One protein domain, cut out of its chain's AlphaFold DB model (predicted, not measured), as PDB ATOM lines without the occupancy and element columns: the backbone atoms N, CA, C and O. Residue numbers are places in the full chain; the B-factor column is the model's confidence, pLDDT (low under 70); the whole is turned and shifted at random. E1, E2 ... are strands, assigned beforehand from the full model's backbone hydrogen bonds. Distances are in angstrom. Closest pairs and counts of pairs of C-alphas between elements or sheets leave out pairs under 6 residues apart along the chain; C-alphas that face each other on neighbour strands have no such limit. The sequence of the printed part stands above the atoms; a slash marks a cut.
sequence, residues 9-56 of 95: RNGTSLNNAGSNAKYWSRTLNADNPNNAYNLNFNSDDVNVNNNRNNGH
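Overview. This is residues 9 to 56 of the 95 residues of an uncharacterized protein of Alloprevotella sp. E39 (UniProt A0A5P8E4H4). A long two-stranded hairpin, E2 and E3, makes one wall of the domain; the short strand E4 folds back beside the first residues of E3 as a third strand, while E1 lies off to one side of this small sheet. The printed part has 48 residues with no named helix and four named strands, in the order E1, E2, E3, E4 along the chain. The sheet's order is E2, E3, E4, antiparallel throughout, and the class is all strand, though under half of the residues, 21 of 48, are in named elements. The whole is compact, with a radius of gyration of the C-alphas of 10.8 A and spans of 31 by 25 by 14 A.

Arrangement. E1, residues 13 to 15, pairs with no named strand. A tight link of 5 residues joins it to E2, residues 21 to 28, yet the two strands are apart. E2 bends by 55 degrees at residue 25. E2 and E3, residues 35 to 41, form a hairpin and are antiparallel, with 149 degrees between their directions. The C-alphas of Leu 28 and Ala 36 face each other at 4.3 A. N 23 and O 39 are within hydrogen-bond range at 2.8 A, and so are N 41 and O 21 at 2.9 A. E3 and E4, residues 49 to 51, form a second hairpin, antiparallel at 120 degrees. The C-alphas of Asn 35 and Asn 51 face each other at 4.2 A. N 36 and O 50 are within hydrogen-bond range at 2.9 A. E2, E3 and E4 make a meander, each strand the antiparallel neighbour of the one before. E2 and E4 are its edge strands and E3 is the inner one. E1 is apart from E3 and from E4.

Along the chain. E1 begins at C-alpha 13, at (-31.683, 43.058, -43.110), and measures 6.3 A from first to last C-alpha. E2, the longest strand with 8 residues, starts at C-alpha 21, at (-39.876, 29.716, -39.230), and measures 19.2 A. E3 has 7 residues and measures 17.9 A. E4 measures 7.3 A and ends at C-alpha 51, at (-41.229, 36.999, -53.278).

Size, cuts and confidence. The two C-alphas farthest apart are those of Gly 18 and Asp 31, at 31.4 A. The C-alphas of Arg 9 and His 56, the first and last printed, are 6.7 A apart. The printed part has no cut. The links from E2 to E3 and from E3 to E4 are short, and no link is long. The mean pLDDT of the printed part of this model is 89.7, and residue 45 is under 70.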
ATOM      1  N   ARG A   9     -33.830  36.823 -44.609       95.75
ATOM      2  CA  ARG A   9     -33.035  37.922 -45.151       95.75
ATOM      3  C   ARG A   9     -33.859  38.715 -46.159       95.75
ATOM      4  O   ARG A   9     -34.541  38.122 -46.992       95.75
ATOM      5  N   ASN A  10     -33.793  40.036 -46.084       93.44
ATOM      6  CA  ASN A  10     -34.276  40.947 -47.118       93.44
ATOM      7  C   ASN A  10     -33.151  41.953 -47.390       93.44
ATOM      8  O   ASN A  10     -32.882  42.823 -46.559       93.44
ATOM      9  N   GLY A  11     -32.411  41.745 -48.482       92.31
ATOM     10  CA  GLY A  11     -31.132  42.419 -48.710       92.31
ATOM     11  C   GLY A  11     -30.164  42.194 -47.542       92.31
ATOM     12  O   GLY A  11     -29.816  41.060 -47.202       92.31
ATOM     13  N   THR A  12     -29.747  43.281 -46.893       94.31
ATOM     14  CA  THR A  12     -28.841  43.258 -45.733       94.31
ATOM     15  C   THR A  12     -29.556  43.076 -44.387       94.31
ATOM     16  O   THR A  12     -28.890  42.819 -43.380       94.31
ATOM     17  N   SER A  13     -30.891  43.124 -44.349       96.69
ATOM     18  CA  SER A  13     -31.683  43.058 -43.110       96.69
ATOM     19  C   SER A  13     -32.054  41.625 -42.720       96.69
ATOM     20  O   SER A  13     -32.372  40.802 -43.581       96.69
ATOM     21  N   LEU A  14     -31.994  41.310 -41.418       95.88
ATOM     22  CA  LEU A  14     -32.476  40.051 -40.838       95.88
ATOM     23  C   LEU A  14     -33.787  40.330 -40.105       95.88
ATOM     24  O   LEU A  14     -33.793  41.070 -39.128       95.88
ATOM     25  N   ASN A  15     -34.871  39.715 -40.564       94.44
ATOM     26  CA  ASN A  15     -36.206  39.920 -40.015       94.44
ATOM     27  C   ASN A  15     -36.705  38.651 -39.326       94.44
ATOM     28  O   ASN A  15     -36.492  37.550 -39.836       94.44
ATOM     29  N   ASN A  16     -37.439  38.815 -38.223       93.38
ATOM     30  CA  ASN A  16     -38.206  37.757 -37.550       93.38
ATOM     31  C   ASN A  16     -37.365  36.555 -37.072       93.38
ATOM     32  O   ASN A  16     -37.857  35.423 -37.006       93.38
ATOM     33  N   ALA A  17     -36.082  36.783 -36.781       94.12
ATOM     34  CA  ALA A  17     -35.223  35.776 -36.176       94.12
ATOM     35  C   ALA A  17     -35.705  35.472 -34.750       94.12
ATOM     36  O   ALA A  17     -35.982  36.381 -33.975       94.12
ATOM     37  N   GLY A  18     -35.827  34.191 -34.419       92.19
ATOM     38  CA  GLY A  18     -36.368  33.713 -33.147       92.19
ATOM     39  C   GLY A  18     -37.896  33.627 -33.093       92.19
ATOM     40  O   GLY A  18     -38.407  32.941 -32.216       92.19
ATOM     41  N   SER A  19     -38.621  34.243 -34.035       91.62
ATOM     42  CA  SER A  19     -40.092  34.299 -34.011       91.62
ATOM     43  C   SER A  19     -40.764  33.548 -35.163       91.62
ATOM     44  O   SER A  19     -41.770  32.878 -34.946       91.62
ATOM     45  N   ASN A  20     -40.221  33.608 -36.386       91.38
ATOM     46  CA  ASN A  20     -40.847  32.987 -37.557       91.38
ATOM     47  C   ASN A  20     -39.932  31.943 -38.198       91.38
ATOM     48  O   ASN A  20     -38.791  32.211 -38.584       91.38
ATOM     49  N   ALA A  21     -40.475  30.751 -38.405       89.06
ATOM     50  CA  ALA A  21     -39.876  29.716 -39.230       89.06
ATOM     51  C   ALA A  21     -40.281  29.942 -40.693       89.06
ATOM     52  O   ALA A  21     -41.421  29.673 -41.049       89.06
ATOM     53  N   LYS A  22     -39.361  30.427 -41.540       91.12
ATOM     54  CA  LYS A  22     -39.604  30.646 -42.978       91.12
ATOM     55  C   LYS A  22     -38.701  29.749 -43.823       91.12
ATOM     56  O   LYS A  22     -37.474  29.881 -43.784       91.12
ATOM     57  N   TYR A  23     -39.315  28.859 -44.599       90.75
ATOM     58  CA  TYR A  23     -38.621  27.872 -45.424       90.75
ATOM     59  C   TYR A  23     -39.089  27.914 -46.868       90.75
ATOM     60  O   TYR A  23     -40.287  27.909 -47.122       90.75
ATOM     61  N   TRP A  24     -38.159  27.904 -47.816       92.62
ATOM     62  CA  TRP A  24     -38.525  27.778 -49.223       92.62
ATOM     63  C   TRP A  24     -38.938  26.344 -49.560       92.62
ATOM     64  O   TRP A  24     -38.294  25.381 -49.135       92.62
ATOM     65  N   SER A  25     -39.991  26.211 -50.364       86.19
ATOM     66  CA  SER A  25     -40.215  25.003 -51.152       86.19
ATOM     67  C   SER A  25     -39.469  25.111 -52.487       86.19
ATOM     68  O   SER A  25     -39.004  26.183 -52.873       86.19
ATOM     69  N   ARG A  26     -39.384  23.999 -53.225       85.31
ATOM     70  CA  ARG A  26     -38.832  23.988 -54.590       85.31
ATOM     71  C   ARG A  26     -39.819  24.500 -55.649       85.31
ATOM     72  O   ARG A  26     -39.482  24.520 -56.827       85.31
ATOM     73  N   THR A  27     -41.048  24.816 -55.249       88.69
ATOM     74  CA  THR A  27     -42.169  25.044 -56.159       88.69
ATOM     75  C   THR A  27     -42.320  26.533 -56.433       88.69
ATOM     76  O   THR A  27     -42.456  27.337 -55.509       88.69
ATOM     77  N   LEU A  28     -42.312  26.902 -57.711       91.19
ATOM     78  CA  LEU A  28     -42.614  28.259 -58.156       91.19
ATOM     79  C   LEU A  28     -44.119  28.510 -58.126       91.19
ATOM     80  O   LEU A  28     -44.909  27.591 -58.341       91.19
ATOM     81  N   ASN A  29     -44.510  29.759 -57.896       91.50
ATOM     82  CA  ASN A  29     -45.881  30.172 -58.144       91.50
ATOM     83  C   ASN A  29     -46.042  30.428 -59.651       91.50
ATOM     84  O   ASN A  29     -45.427  31.348 -60.187       91.50
ATOM     85  N   ALA A  30     -46.831  29.593 -60.328       91.44
ATOM     86  CA  ALA A  30     -47.019  29.679 -61.775       91.44
ATOM     87  C   ALA A  30     -47.745  30.967 -62.199       91.44
ATOM     88  O   ALA A  30     -47.391  31.557 -63.215       91.44
ATOM     89  N   ASP A  31     -48.692  31.436 -61.384       93.81
ATOM     90  CA  ASP A  31     -49.500  32.626 -61.674       93.81
ATOM     91  C   ASP A  31     -48.733  33.928 -61.397       93.81
ATOM     92  O   ASP A  31     -49.047  34.983 -61.947       93.81
ATOM     93  N   ASN A  32     -47.704  33.869 -60.547       92.19
ATOM     94  CA  ASN A  32     -46.805  34.988 -60.283       92.19
ATOM     95  C   ASN A  32     -45.352  34.503 -60.144       92.19
ATOM     96  O   ASN A  32     -44.899  34.234 -59.026       92.19
ATOM     97  N   PRO A  33     -44.587  34.457 -61.252       88.75
ATOM     98  CA  PRO A  33     -43.234  33.895 -61.282       88.75
ATOM     99  C   PRO A  33     -42.197  34.625 -60.415       88.75
ATOM    100  O   PRO A  33     -41.118  34.086 -60.153       88.75
ATOM    101  N   ASN A  34     -42.506  35.843 -59.951       94.31
ATOM    102  CA  ASN A  34     -41.673  36.567 -58.985       94.31
ATOM    103  C   ASN A  34     -41.744  35.951 -57.579       94.31
ATOM    104  O   ASN A  34     -40.874  36.200 -56.737       94.31
ATOM    105  N   ASN A  35     -42.755  35.119 -57.332       94.44
ATOM    106  CA  ASN A  35     -42.968  34.439 -56.072       94.44
ATOM    107  C   ASN A  35     -42.669  32.936 -56.170       94.44
ATOM    108  O   ASN A  35     -42.695  32.309 -57.231       94.44
ATOM    109  N   ALA A  36     -42.389  32.343 -55.018       92.62
ATOM    110  CA  ALA A  36     -42.287  30.907 -54.830       92.62
ATOM    111  C   ALA A  36     -43.081  30.497 -53.593       92.62
ATOM    112  O   ALA A  36     -43.351  31.316 -52.706       92.62
ATOM    113  N   TYR A  37     -43.433  29.216 -53.532       91.62
ATOM    114  CA  TYR A  37     -44.119  28.700 -52.366       91.62
ATOM    115  C   TYR A  37     -43.152  28.546 -51.192       91.62
ATOM    116  O   TYR A  37     -42.037  28.029 -51.346       91.62
ATOM    117  N   ASN A  38     -43.585  28.951 -50.004       90.69
ATOM    118  CA  ASN A  38     -42.839  28.812 -48.758       90.69
ATOM    119  C   ASN A  38     -43.665  28.111 -47.676       90.69
ATOM    120  O   ASN A  38     -44.871  27.952 -47.778       90.69
ATOM    121  N   LEU A  39     -42.997  27.680 -46.618       88.25
ATOM    122  CA  LEU A  39     -43.620  27.315 -45.357       88.25
ATOM    123  C   LEU A  39     -43.267  28.408 -44.351       88.25
ATOM    124  O   LEU A  39     -42.092  28.585 -44.022       88.25
ATOM    125  N   ASN A  40     -44.269  29.153 -43.894       88.94
ATOM    126  CA  ASN A  40     -44.161  30.086 -42.777       88.94
ATOM    127  C   ASN A  40     -44.913  29.502 -41.576       88.94
ATOM    128  O   ASN A  40     -46.117  29.294 -41.673       88.94
ATOM    129  N   PHE A  41     -44.212  29.250 -40.472       81.75
ATOM    130  CA  PHE A  41     -44.815  28.832 -39.208       81.75
ATOM    131  C   PHE A  41     -44.507  29.882 -38.136       81.75
ATOM    132  O   PHE A  41     -43.340  30.185 -37.861       81.75
ATOM    133  N   ASN A  42     -45.559  30.467 -37.581       83.88
ATOM    134  CA  ASN A  42     -45.565  31.385 -36.441       83.88
ATOM    135  C   ASN A  42     -46.888  31.166 -35.673       83.88
ATOM    136  O   ASN A  42     -47.661  30.288 -36.056       83.88
ATOM    137  N   SER A  43     -47.124  31.889 -34.577       79.62
ATOM    138  CA  SER A  43     -48.314  31.684 -33.736       79.62
ATOM    139  C   SER A  43     -49.635  32.042 -34.419       79.62
ATOM    140  O   SER A  43     -50.670  31.528 -34.002       79.62
ATOM    141  N   ASP A  44     -49.592  32.872 -35.464       78.31
ATOM    142  CA  ASP A  44     -50.770  33.605 -35.927       78.31
ATOM    143  C   ASP A  44     -51.152  33.252 -37.374       78.31
ATOM    144  O   ASP A  44     -52.332  33.228 -37.701       78.31
ATOM    145  N   ASP A  45     -50.177  32.913 -38.229       68.31
ATOM    146  CA  ASP A  45     -50.381  32.794 -39.675       68.31
ATOM    147  C   ASP A  45     -49.550  31.699 -40.357       68.31
ATOM    148  O   ASP A  45     -48.328  31.592 -40.185       68.31
ATOM    149  N   VAL A  46     -50.202  30.994 -41.287       70.38
ATOM    150  CA  VAL A  46     -49.561  30.136 -42.293       70.38
ATOM    151  C   VAL A  46     -49.629  30.834 -43.651       70.38
ATOM    152  O   VAL A  46     -50.664  30.849 -44.310       70.38
ATOM    153  N   ASN A  47     -48.503  31.401 -44.092       77.06
ATOM    154  CA  ASN A  47     -48.364  31.970 -45.437       77.06
ATOM    155  C   ASN A  47     -47.511  31.047 -46.313       77.06
ATOM    156  O   ASN A  47     -46.395  30.686 -45.922       77.06
ATOM    157  N   VAL A  48     -48.037  30.709 -47.493       84.50
ATOM    158  CA  VAL A  48     -47.407  29.796 -48.444       84.50
ATOM    159  C   VAL A  48     -46.894  30.442 -49.726       84.50
ATOM    160  O   VAL A  48     -46.397  29.714 -50.569       84.50
ATOM    161  N   ASN A  49     -46.965  31.761 -49.909       90.12
ATOM    162  CA  ASN A  49     -46.537  32.434 -51.141       90.12
ATOM    163  C   ASN A  49     -45.718  33.695 -50.839       90.12
ATOM    164  O   ASN A  49     -46.199  34.598 -50.149       90.12
ATOM    165  N   ASN A  50     -44.494  33.799 -51.366       91.75
ATOM    166  CA  ASN A  50     -43.634  34.952 -51.088       91.75
ATOM    167  C   ASN A  50     -42.652  35.264 -52.231       91.75
ATOM    168  O   ASN A  50     -42.285  34.386 -53.008       91.75
ATOM    169  N   ASN A  51     -42.208  36.519 -52.310       93.81
ATOM    170  CA  ASN A  51     -41.229  36.999 -53.278       93.81
ATOM    171  C   ASN A  51     -39.881  36.290 -53.091       93.81
ATOM    172  O   ASN A  51     -39.314  36.264 -51.994       93.81
ATOM    173  N   ARG A  52     -39.350  35.759 -54.193       91.31
ATOM    174  CA  ARG A  52     -38.106  34.981 -54.243       91.31
ATOM    175  C   ARG A  52     -36.846  35.757 -53.862       91.31
ATOM    176  O   ARG A  52     -35.829  35.136 -53.569       91.31
ATOM    177  N   ASN A  53     -36.897  37.086 -53.853       93.44
ATOM    178  CA  ASN A  53     -35.782  37.933 -53.426       93.44
ATOM    179  C   ASN A  53     -35.540  37.856 -51.909       93.44
ATOM    180  O   ASN A  53     -34.497  38.294 -51.423       93.44
ATOM    181  N   ASN A  54     -36.480  37.286 -51.147       93.06
ATOM    182  CA  ASN A  54     -36.274  37.001 -49.736       93.06
ATOM    183  C   ASN A  54     -35.376  35.767 -49.542       93.06
ATOM    184  O   ASN A  54     -35.591  34.696 -50.105       93.06
ATOM    185  N   GLY A  55     -34.395  35.876 -48.653       94.25
ATOM    186  CA  GLY A  55     -33.603  34.732 -48.214       94.25
ATOM    187  C   GLY A  55     -34.340  33.963 -47.123       94.25
ATOM    188  O   GLY A  55     -34.278  34.347 -45.955       94.25
ATOM    189  N   HIS A  56     -35.052  32.897 -47.483       93.31
ATOM    190  CA  HIS A  56     -35.587  31.912 -46.537       93.31
ATOM    191  C   HIS A  56     -34.673  30.691 -46.455       93.31
ATOM    192  O   HIS A  56     -33.862  30.432 -47.346       93.31
TER     193      HIS A  56